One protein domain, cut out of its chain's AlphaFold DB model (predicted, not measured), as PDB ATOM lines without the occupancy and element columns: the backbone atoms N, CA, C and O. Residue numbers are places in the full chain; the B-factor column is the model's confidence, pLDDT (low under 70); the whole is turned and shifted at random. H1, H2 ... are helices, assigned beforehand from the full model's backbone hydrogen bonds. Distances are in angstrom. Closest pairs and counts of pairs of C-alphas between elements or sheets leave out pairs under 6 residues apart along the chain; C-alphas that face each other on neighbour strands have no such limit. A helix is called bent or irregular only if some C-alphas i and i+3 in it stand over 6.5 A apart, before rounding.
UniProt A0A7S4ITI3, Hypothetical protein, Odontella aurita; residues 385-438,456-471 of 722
ATOM      1  N   GLU A 385     263.744 248.470 430.621       66.44
ATOM      2  CA  GLU A 385     265.188 248.207 430.545       66.44
ATOM      3  C   GLU A 385     265.765 248.355 429.121       66.44
ATOM      4  O   GLU A 385     266.874 248.863 428.955       66.44
ATOM      5  N   TRP A 386     265.040 247.934 428.077       80.06
ATOM      6  CA  TRP A 386     265.485 248.072 426.684       80.06
ATOM      7  C   TRP A 386     265.502 249.542 426.253       80.06
ATOM      8  O   TRP A 386     266.491 249.995 425.676       80.06
ATOM      9  N   LEU A 387     264.451 250.296 426.592       73.62
ATOM     10  CA  LEU A 387     264.361 251.734 426.317       73.62
ATOM     11  C   LEU A 387     265.416 252.529 427.098       73.62
ATOM     12  O   LEU A 387     266.064 253.402 426.530       73.62
ATOM     13  N   GLN A 388     265.677 252.177 428.360       77.31
ATOM     14  CA  GLN A 388     266.758 252.782 429.144       77.31
ATOM     15  C   GLN A 388     268.132 252.567 428.495       77.31
ATOM     16  O   GLN A 388     268.949 253.484 428.452       77.31
ATOM     17  N   MET A 389     268.401 251.370 427.971       80.38
ATOM     18  CA  MET A 389     269.658 251.085 427.270       80.38
ATOM     19  C   MET A 389     269.748 251.803 425.918       80.38
ATOM     20  O   MET A 389     270.829 252.260 425.547       80.38
ATOM     21  N   TYR A 390     268.624 251.954 425.213       81.19
ATOM     22  CA  TYR A 390     268.529 252.747 423.988       81.19
ATOM     23  C   TYR A 390     268.832 254.232 424.233       81.19
ATOM     24  O   TYR A 390     269.706 254.789 423.570       81.19
ATOM     25  N   GLU A 391     268.197 254.853 425.229       79.50
ATOM     26  CA  GLU A 391     268.438 256.261 425.580       79.50
ATOM     27  C   GLU A 391     269.883 256.493 426.039       79.50
ATOM     28  O   GLU A 391     270.516 257.474 425.651       79.50
ATOM     29  N   ARG A 392     270.476 255.549 426.783       83.00
ATOM     30  CA  ARG A 392     271.905 255.600 427.144       83.00
ATOM     31  C   ARG A 392     272.820 255.538 425.919       83.00
ATOM     32  O   ARG A 392     273.828 256.239 425.871       83.00
ATOM     33  N   LEU A 393     272.490 254.698 424.937       80.62
ATOM     34  CA  LEU A 393     273.256 254.585 423.695       80.62
ATOM     35  C   LEU A 393     273.136 255.858 422.846       80.62
ATOM     36  O   LEU A 393     274.136 256.333 422.306       80.62
ATOM     37  N   LYS A 394     271.931 256.426 422.772       80.50
ATOM     38  CA  LYS A 394     271.653 257.701 422.112       80.50
ATOM     39  C   LYS A 394     272.431 258.847 422.760       80.50
ATOM     40  O   LYS A 394     273.187 259.518 422.062       80.50
ATOM     41  N   ALA A 395     272.371 258.978 424.086       79.38
ATOM     42  CA  ALA A 395     273.146 259.965 424.835       79.38
ATOM     43  C   ALA A 395     274.662 259.792 424.621       79.38
ATOM     44  O   ALA A 395     275.381 260.765 424.410       79.38
ATOM     45  N   HIS A 396     275.171 258.553 424.594       75.81
ATOM     46  CA  HIS A 396     276.585 258.299 424.291       75.81
ATOM     47  C   HIS A 396     276.971 258.766 422.879       75.81
ATOM     48  O   HIS A 396     278.031 259.373 422.701       75.81
ATOM     49  N   LYS A 397     276.133 258.491 421.869       74.75
ATOM     50  CA  LYS A 397     276.350 258.955 420.491       74.75
ATOM     51  C   LYS A 397     276.362 260.482 420.420       74.75
ATOM     52  O   LYS A 397     277.243 261.034 419.772       74.75
ATOM     53  N   GLU A 398     275.431 261.143 421.103       75.44
ATOM     54  CA  GLU A 398     275.360 262.608 421.176       75.44
ATOM     55  C   GLU A 398     276.605 263.202 421.851       75.44
ATOM     56  O   GLU A 398     277.166 264.175 421.356       75.44
ATOM     57  N   MET A 399     277.101 262.581 422.928       69.12
ATOM     58  CA  MET A 399     278.284 263.064 423.651       69.12
ATOM     59  C   MET A 399     279.612 262.826 422.922       69.12
ATOM     60  O   MET A 399     280.538 263.620 423.064       69.12
ATOM     61  N   THR A 400     279.753 261.714 422.200       70.88
ATOM     62  CA  THR A 400     281.048 261.295 421.621       70.88
ATOM     63  C   THR A 400     281.114 261.428 420.101       70.88
ATOM     64  O   THR A 400     282.175 261.217 419.516       70.88
ATOM     65  N   GLY A 401     279.991 261.723 419.441       63.50
ATOM     66  CA  GLY A 401     279.868 261.708 417.982       63.50
ATOM     67  C   GLY A 401     280.030 260.313 417.364       63.50
ATOM     68  O   GLY A 401     280.037 260.179 416.142       63.50
ATOM     69  N   SER A 402     280.173 259.260 418.180       61.12
ATOM     70  CA  SER A 402     280.444 257.901 417.724       61.12
ATOM     71  C   SER A 402     279.653 256.860 418.511       61.12
ATOM     72  O   SER A 402     279.508 256.920 419.729       61.12
ATOM     73  N   LEU A 403     279.193 255.828 417.806       62.03
ATOM     74  CA  LEU A 403     278.645 254.621 418.428       62.03
ATOM     75  C   LEU A 403     279.747 253.626 418.849       62.03
ATOM     76  O   LEU A 403     279.449 252.574 419.413       62.03
ATOM     77  N   ARG A 404     281.035 253.940 418.606       56.81
ATOM     78  CA  ARG A 404     282.164 253.138 419.102       56.81
ATOM     79  C   ARG A 404     282.424 253.434 420.577       56.81
ATOM     80  O   ARG A 404     283.014 254.450 420.929       56.81
ATOM     81  N   ILE A 405     282.045 252.489 421.431       65.62
ATOM     82  CA  ILE A 405     282.316 252.540 422.869       65.62
ATOM     83  C   ILE A 405     283.703 251.920 423.141       65.62
ATOM     84  O   ILE A 405     283.886 250.701 423.018       65.62
ATOM     85  N   SER A 406     284.696 252.757 423.476       55.88
ATOM     86  CA  SER A 406     286.035 252.306 423.903       55.88
ATOM     87  C   SER A 406     285.956 251.593 425.256       55.88
ATOM     88  O   SER A 406     285.238 252.043 426.150       55.88
ATOM     89  N   VAL A 407     286.679 250.477 425.400       56.66
ATOM     90  CA  VAL A 407     286.759 249.707 426.651       56.66
ATOM     91  C   VAL A 407     288.098 250.021 427.300       56.66
ATOM     92  O   VAL A 407     289.062 249.274 427.159       56.66
ATOM     93  N   ASP A 408     288.150 251.137 428.015       48.09
ATOM     94  CA  ASP A 408     289.186 251.347 429.016       48.09
ATOM     95  C   ASP A 408     288.681 250.654 430.284       48.09
ATOM     96  O   ASP A 408     287.604 250.987 430.780       48.09
ATOM     97  N   GLY A 409     289.396 249.622 430.743       51.03
ATOM     98  CA  GLY A 409     288.946 248.586 431.692       51.03
ATOM     99  C   GLY A 409     288.573 249.022 433.120       51.03
ATOM    100  O   GLY A 409     288.822 248.279 434.061       51.03
ATOM    101  N   LYS A 410     287.998 250.212 433.304       49.41
ATOM    102  CA  LYS A 410     287.454 250.719 434.569       49.41
ATOM    103  C   LYS A 410     285.963 251.067 434.507       49.41
ATOM    104  O   LYS A 410     285.376 251.281 435.560       49.41
ATOM    105  N   ASP A 411     285.350 251.114 433.322       63.03
ATOM    106  CA  ASP A 411     283.945 251.510 433.169       63.03
ATOM    107  C   ASP A 411     283.059 250.300 432.809       63.03
ATOM    108  O   ASP A 411     282.890 249.910 431.642       63.03
ATOM    109  N   GLU A 412     282.524 249.652 433.849       66.31
ATOM    110  CA  GLU A 412     281.612 248.510 433.715       66.31
ATOM    111  C   GLU A 412     280.345 248.872 432.930       66.31
ATOM    112  O   GLU A 412     279.828 248.040 432.181       66.31
ATOM    113  N   GLU A 413     279.861 250.110 433.046       65.19
ATOM    114  CA  GLU A 413     278.629 250.553 432.389       65.19
ATOM    115  C   GLU A 413     278.829 250.711 430.878       65.19
ATOM    116  O   GLU A 413     278.003 250.234 430.094       65.19
ATOM    117  N   ARG A 414     279.971 251.255 430.435       65.88
ATOM    118  CA  ARG A 414     280.335 251.288 429.003       65.88
ATOM    119  C   ARG A 414     280.488 249.889 428.411       65.88
ATOM    120  O   ARG A 414     280.055 249.631 427.286       65.88
ATOM    121  N   THR A 415     281.050 248.960 429.178       69.50
ATOM    122  CA  THR A 415     281.229 247.565 428.746       69.50
ATOM    123  C   THR A 415     279.886 246.843 428.589       69.50
ATOM    124  O   THR A 415     279.676 246.120 427.605       69.50
ATOM    125  N   LYS A 416     278.941 247.085 429.509       77.06
ATOM    126  CA  LYS A 416     277.556 246.593 429.416       77.06
ATOM    127  C   LYS A 416     276.826 247.191 428.212       77.06
ATOM    128  O   LYS A 416     276.228 246.437 427.445       77.06
ATOM    129  N   LEU A 417     276.929 248.505 427.997       76.19
ATOM    130  CA  LEU A 417     276.292 249.206 426.876       76.19
ATOM    131  C   LEU A 417     276.807 248.709 425.517       76.19
ATOM    132  O   LEU A 417     276.012 248.414 424.625       76.19
ATOM    133  N   ARG A 418     278.126 248.505 425.388       73.94
ATOM    134  CA  ARG A 418     278.757 247.930 424.191       73.94
ATOM    135  C   ARG A 418     278.264 246.515 423.902       73.94
ATOM    136  O   ARG A 418     277.874 246.209 422.778       73.94
ATOM    137  N   SER A 419     278.293 245.649 424.913       70.25
ATOM    138  CA  SER A 419     277.878 244.249 424.768       70.25
ATOM    139  C   SER A 419     276.399 244.144 424.394       70.25
ATOM    140  O   SER A 419     276.025 243.323 423.558       70.25
ATOM    141  N   TRP A 420     275.565 245.011 424.973       84.75
ATOM    142  CA  TRP A 420     274.146 245.100 424.658       84.75
ATOM    143  C   TRP A 420     273.896 245.560 423.214       84.75
ATOM    144  O   TRP A 420     273.137 244.898 422.508       84.75
ATOM    145  N   TRP A 421     274.574 246.617 422.749       79.31
ATOM    146  CA  TRP A 421     274.447 247.146 421.381       79.31
ATOM    147  C   TRP A 421     274.737 246.085 420.311       79.31
ATOM    148  O   TRP A 421     273.891 245.810 419.458       79.31
ATOM    149  N   TYR A 422     275.882 245.402 420.404       71.62
ATOM    150  CA  TYR A 422     276.241 244.351 419.445       71.62
ATOM    151  C   TYR A 422     275.297 243.145 419.504       71.62
ATOM    152  O   TYR A 422     274.978 242.550 418.472       71.62
ATOM    153  N   ALA A 423     274.806 242.797 420.697       70.25
ATOM    154  CA  ALA A 423     273.821 241.735 420.847       70.25
ATOM    155  C   ALA A 423     272.487 242.078 420.159       70.25
ATOM    156  O   ALA A 423     271.866 241.184 419.583       70.25
ATOM    157  N   GLN A 424     272.054 243.349 420.170       79.00
ATOM    158  CA  GLN A 424     270.846 243.768 419.449       79.00
ATOM    159  C   GLN A 424     271.038 243.705 417.927       79.00
ATOM    160  O   GLN A 424     270.204 243.108 417.246       79.00
ATOM    161  N   GLN A 425     272.155 244.224 417.399       69.94
ATOM    162  CA  GLN A 425     272.460 244.163 415.959       69.94
ATOM    163  C   GLN A 425     272.509 242.719 415.444       69.94
ATOM    164  O   GLN A 425     271.917 242.393 414.415       69.94
ATOM    165  N   SER A 426     273.170 241.825 416.185       71.62
ATOM    166  CA  SER A 426     273.254 240.409 415.816       71.62
ATOM    167  C   SER A 426     271.886 239.729 415.801       71.62
ATOM    168  O   SER A 426     271.657 238.859 414.964       71.62
ATOM    169  N   LYS A 427     270.987 240.098 416.721       73.31
ATOM    170  CA  LYS A 427     269.661 239.488 416.837       73.31
ATOM    171  C   LYS A 427     268.742 239.894 415.686       73.31
ATOM    172  O   LYS A 427     268.083 239.028 415.123       73.31
ATOM    173  N   ILE A 428     268.747 241.176 415.315       73.12
ATOM    174  CA  ILE A 428     267.971 241.695 414.178       73.12
ATOM    175  C   ILE A 428     268.434 241.021 412.881       73.12
ATOM    176  O   ILE A 428     267.618 240.443 412.171       73.12
ATOM    177  N   ARG A 429     269.750 240.971 412.636       71.31
ATOM    178  CA  ARG A 429     270.318 240.309 411.449       71.31
ATOM    179  C   ARG A 429     270.007 238.816 411.387       71.31
ATOM    180  O   ARG A 429     269.704 238.305 410.319       71.31
ATOM    181  N   SER A 430     270.060 238.117 412.523       72.56
ATOM    182  CA  SER A 430     269.732 236.687 412.557       72.56
ATOM    183  C   SER A 430     268.263 236.399 412.264       72.56
ATOM    184  O   SER A 430     267.956 235.318 411.783       72.56
ATOM    185  N   GLU A 431     267.363 237.333 412.575       70.75
ATOM    186  CA  GLU A 431     265.933 237.154 412.327       70.75
ATOM    187  C   GLU A 431     265.568 237.508 410.883       70.75
ATOM    188  O   GLU A 431     264.782 236.794 410.276       70.75
ATOM    189  N   ILE A 432     266.209 238.536 410.309       69.31
ATOM    190  CA  ILE A 432     266.124 238.847 408.872       69.31
ATOM    191  C   ILE A 432     266.600 237.645 408.052       69.31
ATOM    192  O   ILE A 432     265.876 237.176 407.184       69.31
ATOM    193  N   LYS A 433     267.761 237.078 408.402       73.88
ATOM    194  CA  LYS A 433     268.317 235.928 407.688       73.88
ATOM    195  C   LYS A 433     267.401 234.698 407.712       73.88
ATOM    196  O   LYS A 433     267.277 234.021 406.707       73.88
ATOM    197  N   LYS A 434     266.736 234.406 408.835       74.00
ATOM    198  CA  LYS A 434     265.781 233.283 408.890       74.00
ATOM    199  C   LYS A 434     264.607 233.474 407.941       74.00
ATOM    200  O   LYS A 434     264.163 232.505 407.353       74.00
ATOM    201  N   LEU A 435     264.119 234.707 407.806       66.88
ATOM    202  CA  LEU A 435     263.034 235.012 406.877       66.88
ATOM    203  C   LEU A 435     263.497 234.901 405.421       66.88
ATOM    204  O   LEU A 435     262.713 234.483 404.582       66.88
ATOM    205  N   GLU A 436     264.755 235.243 405.128       67.00
ATOM    206  CA  GLU A 436     265.368 235.037 403.807       67.00
ATOM    207  C   GLU A 436     265.537 233.540 403.496       67.00
ATOM    208  O   GLU A 436     265.096 233.088 402.442       67.00
ATOM    209  N   ASP A 437     266.080 232.762 404.440       68.31
ATOM    210  CA  ASP A 437     266.289 231.313 404.306       68.31
ATOM    211  C   ASP A 437     264.935 230.560 404.163       68.31
ATOM    212  O   ASP A 437     264.803 229.662 403.332       68.31
ATOM    213  N   GLU A 438     263.891 230.961 404.908       64.31
ATOM    214  CA  GLU A 438     262.522 230.415 404.793       64.31
ATOM    215  C   GLU A 438     261.864 230.745 403.437       64.31
ATOM    216  O   GLU A 438     261.030 229.982 402.946       64.31
ATOM    217  N   LEU A 456     258.737 240.795 409.196       60.59
ATOM    218  CA  LEU A 456     259.416 240.691 410.486       60.59
ATOM    219  C   LEU A 456     258.393 240.820 411.616       60.59
ATOM    220  O   LEU A 456     257.440 241.599 411.533       60.59
ATOM    221  N   HIS A 457     258.630 240.096 412.709       63.06
ATOM    222  CA  HIS A 457     257.815 240.239 413.907       63.06
ATOM    223  C   HIS A 457     257.722 241.736 414.299       63.06
ATOM    224  O   HIS A 457     258.775 242.365 414.448       63.06
ATOM    225  N   PRO A 458     256.522 242.312 414.531       64.62
ATOM    226  CA  PRO A 458     256.319 243.761 414.698       64.62
ATOM    227  C   PRO A 458     257.243 244.429 415.729       64.62
ATOM    228  O   PRO A 458     257.693 245.552 415.553       64.62
ATOM    229  N   ILE A 459     257.584 243.710 416.800       60.78
ATOM    230  CA  ILE A 459     258.521 244.177 417.837       60.78
ATOM    231  C   ILE A 459     259.977 244.241 417.342       60.78
ATOM    232  O   ILE A 459     260.721 245.135 417.731       60.78
ATOM    233  N   VAL A 460     260.424 243.283 416.525       66.19
ATOM    234  CA  VAL A 460     261.786 243.292 415.958       66.19
ATOM    235  C   VAL A 460     261.897 244.396 414.913       66.19
ATOM    236  O   VAL A 460     262.903 245.099 414.878       66.19
ATOM    237  N   GLU A 461     260.832 244.576 414.137       70.94
ATOM    238  CA  GLU A 461     260.668 245.673 413.191       70.94
ATOM    239  C   GLU A 461     260.763 247.037 413.895       70.94
ATOM    240  O   GLU A 461     261.558 247.882 413.495       70.94
ATOM    241  N   GLU A 462     260.046 247.226 415.005       69.94
ATOM    242  CA  GLU A 462     260.083 248.478 415.770       69.94
ATOM    243  C   GLU A 462     261.457 248.749 416.407       69.94
ATOM    244  O   GLU A 462     261.962 249.871 416.381       69.94
ATOM    245  N   LYS A 463     262.140 247.716 416.912       73.69
ATOM    246  CA  LYS A 463     263.525 247.852 417.396       73.69
ATOM    247  C   LYS A 463     264.501 248.225 416.294       73.69
ATOM    248  O   LYS A 463     265.402 249.024 416.538       73.69
ATOM    249  N   ALA A 464     264.360 247.612 415.121       73.94
ATOM    250  CA  ALA A 464     265.183 247.941 413.971       73.94
ATOM    251  C   ALA A 464     264.984 249.413 413.604       73.94
ATOM    252  O   ALA A 464     265.973 250.134 413.564       73.94
ATOM    253  N   ARG A 465     263.733 249.889 413.516       73.56
ATOM    254  CA  ARG A 465     263.416 251.311 413.282       73.56
ATOM    255  C   ARG A 465     264.069 252.246 414.295       73.56
ATOM    256  O   ARG A 465     264.725 253.207 413.905       73.56
ATOM    257  N   LEU A 466     263.937 251.966 415.593       74.75
ATOM    258  CA  LEU A 466     264.526 252.812 416.639       74.75
ATOM    259  C   LEU A 466     266.058 252.856 416.556       74.75
ATOM    260  O   LEU A 466     266.657 253.919 416.729       74.75
ATOM    261  N   LEU A 467     266.703 251.720 416.283       76.94
ATOM    262  CA  LEU A 467     268.160 251.648 416.149       76.94
ATOM    263  C   LEU A 467     268.661 252.212 414.812       76.94
ATOM    264  O   LEU A 467     269.783 252.709 414.774       76.94
ATOM    265  N   GLU A 468     267.847 252.221 413.758       76.94
ATOM    266  CA  GLU A 468     268.159 252.851 412.465       76.94
ATOM    267  C   GLU A 468     268.304 254.368 412.557       76.94
ATOM    268  O   GLU A 468     269.149 254.949 411.877       76.94
ATOM    269  N   VAL A 469     267.558 255.008 413.464       75.56
ATOM    270  CA  VAL A 469     267.751 256.431 413.803       75.56
ATOM    271  C   VAL A 469     269.183 256.688 414.303       75.56
ATOM    272  O   VAL A 469     269.753 257.763 414.097       75.56
ATOM    273  N   LEU A 470     269.799 255.695 414.954       70.25
ATOM    274  CA  LEU A 470     271.171 255.781 415.451       70.25
ATOM    275  C   LEU A 470     272.199 255.293 414.417       70.25
ATOM    276  O   LEU A 470     273.250 255.921 414.293       70.25
ATOM    277  N   ASP A 471     271.925 254.227 413.675       69.94
ATOM    278  CA  ASP A 471     272.804 253.683 412.637       69.94
ATOM    279  C   ASP A 471     271.976 253.192 411.435       69.94
ATOM    280  O   ASP A 471     271.322 252.152 411.531       69.94
TER     281      ASP A 471
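AT A GLANCE: This is residues 385 to 438 and 456 to 471 of the 722 residues of the protein "Hypothetical protein" of Odontella aurita (UniProt A0A7S4ITI3). One long helix, H2, makes the length of the model, and two shorter helices, H1 and H3, cross over the same side of it one after the other, running nearly in line with each other's direction and leaving a small gap between them. H1 crosses the earlier part of H2 and touches it, H3 crosses farther along near Ile 428, and a loop of residues 401 to 411 leads from the end of H1 to the beginning of H2. The printed part has 70 residues with three named helices in the order H1, H2, H3 and no named strand, and its class is all helix. It is only just loose, close to compact, with a radius of gyration of the C-alphas of 13.4 A. The C-alphas span 44 by 22 by 21 A along their three main axes, only just a rod.

HOW THE PARTS SIT: H1, residues 385 to 400, is the first helix of the printed part. After it comes H2, residues 412 to 438, the longest helix with 27 residues. H1 and H2 touch, with 5 pairs of C-alphas within 8 A. The closest C-alphas of the two are those of Met 389 and Leu 417, 6.9 A apart. H1 touches H2 with residues 389 to 393 alone, and H2 touches H1 with residues 417 to 421 alone. Their lines stand at a steep tilt of 68 degrees, only just short of about perpendicular, and they run opposite ways. Their centres are 15.8 A apart. H3, residues 458 to 468, touches no helix but is near both H1 and H2. H2 and H3 are close but not clearly touching, with 2 pairs of C-alphas within 8 A. Their closest C-alphas are those of Ile 428 and Val 460, 6.6 A apart. They stand at a steep tilt of 54 degrees and run opposite ways, with their centres 11.7 A apart. H1 and H3 are also close but not clearly touching. Their closest C-alphas are those of Tyr 390 and Leu 467, 7.9 A apart, the one pair within 8 A. They run the same way at a shallow tilt of 13 degrees, and their centres are 15.2 A apart. In H1, H2 and H3 every pair of backbone O of residue i and N of residue i+4 is within hydrogen-bond range.

IN THESE COORDINATES: H1 begins at Glu 385, whose C-alpha is at (265.188, 248.207, 430.545), and ends at Thr 400; its first and last C-alphas are 22.4 A apart. H2 begins at Glu 412, with its C-alpha at (281.612, 248.510, 433.715), and ends at Glu 438, with its C-alpha at (262.522, 230.415, 404.793), a length of 39.1 A. H3 runs from Pro 458 to Glu 468 over 15.1 A, and C-alpha 468 is at (268.159, 252.851, 412.465). No helix is bent.

THE WHOLE: The two C-alphas farthest apart are those of Lys 410 and Glu 438, at 43.8 A. The C-alphas of the first and last printed residues, Glu 385 and Asp 471, are 20.2 A apart. The link from H1 to H2 is long, with 11 residues. The link from H2 to H3 runs across the cut: residues 439 to 455 are not printed, and C-alphas 438 and 456 are 12.2 A apart. The mean pLDDT of the printed part is 70.3. It is under 70 in 30 residues, among them residues 401 to 415, residues 435 to 438 and residues 456 to 460.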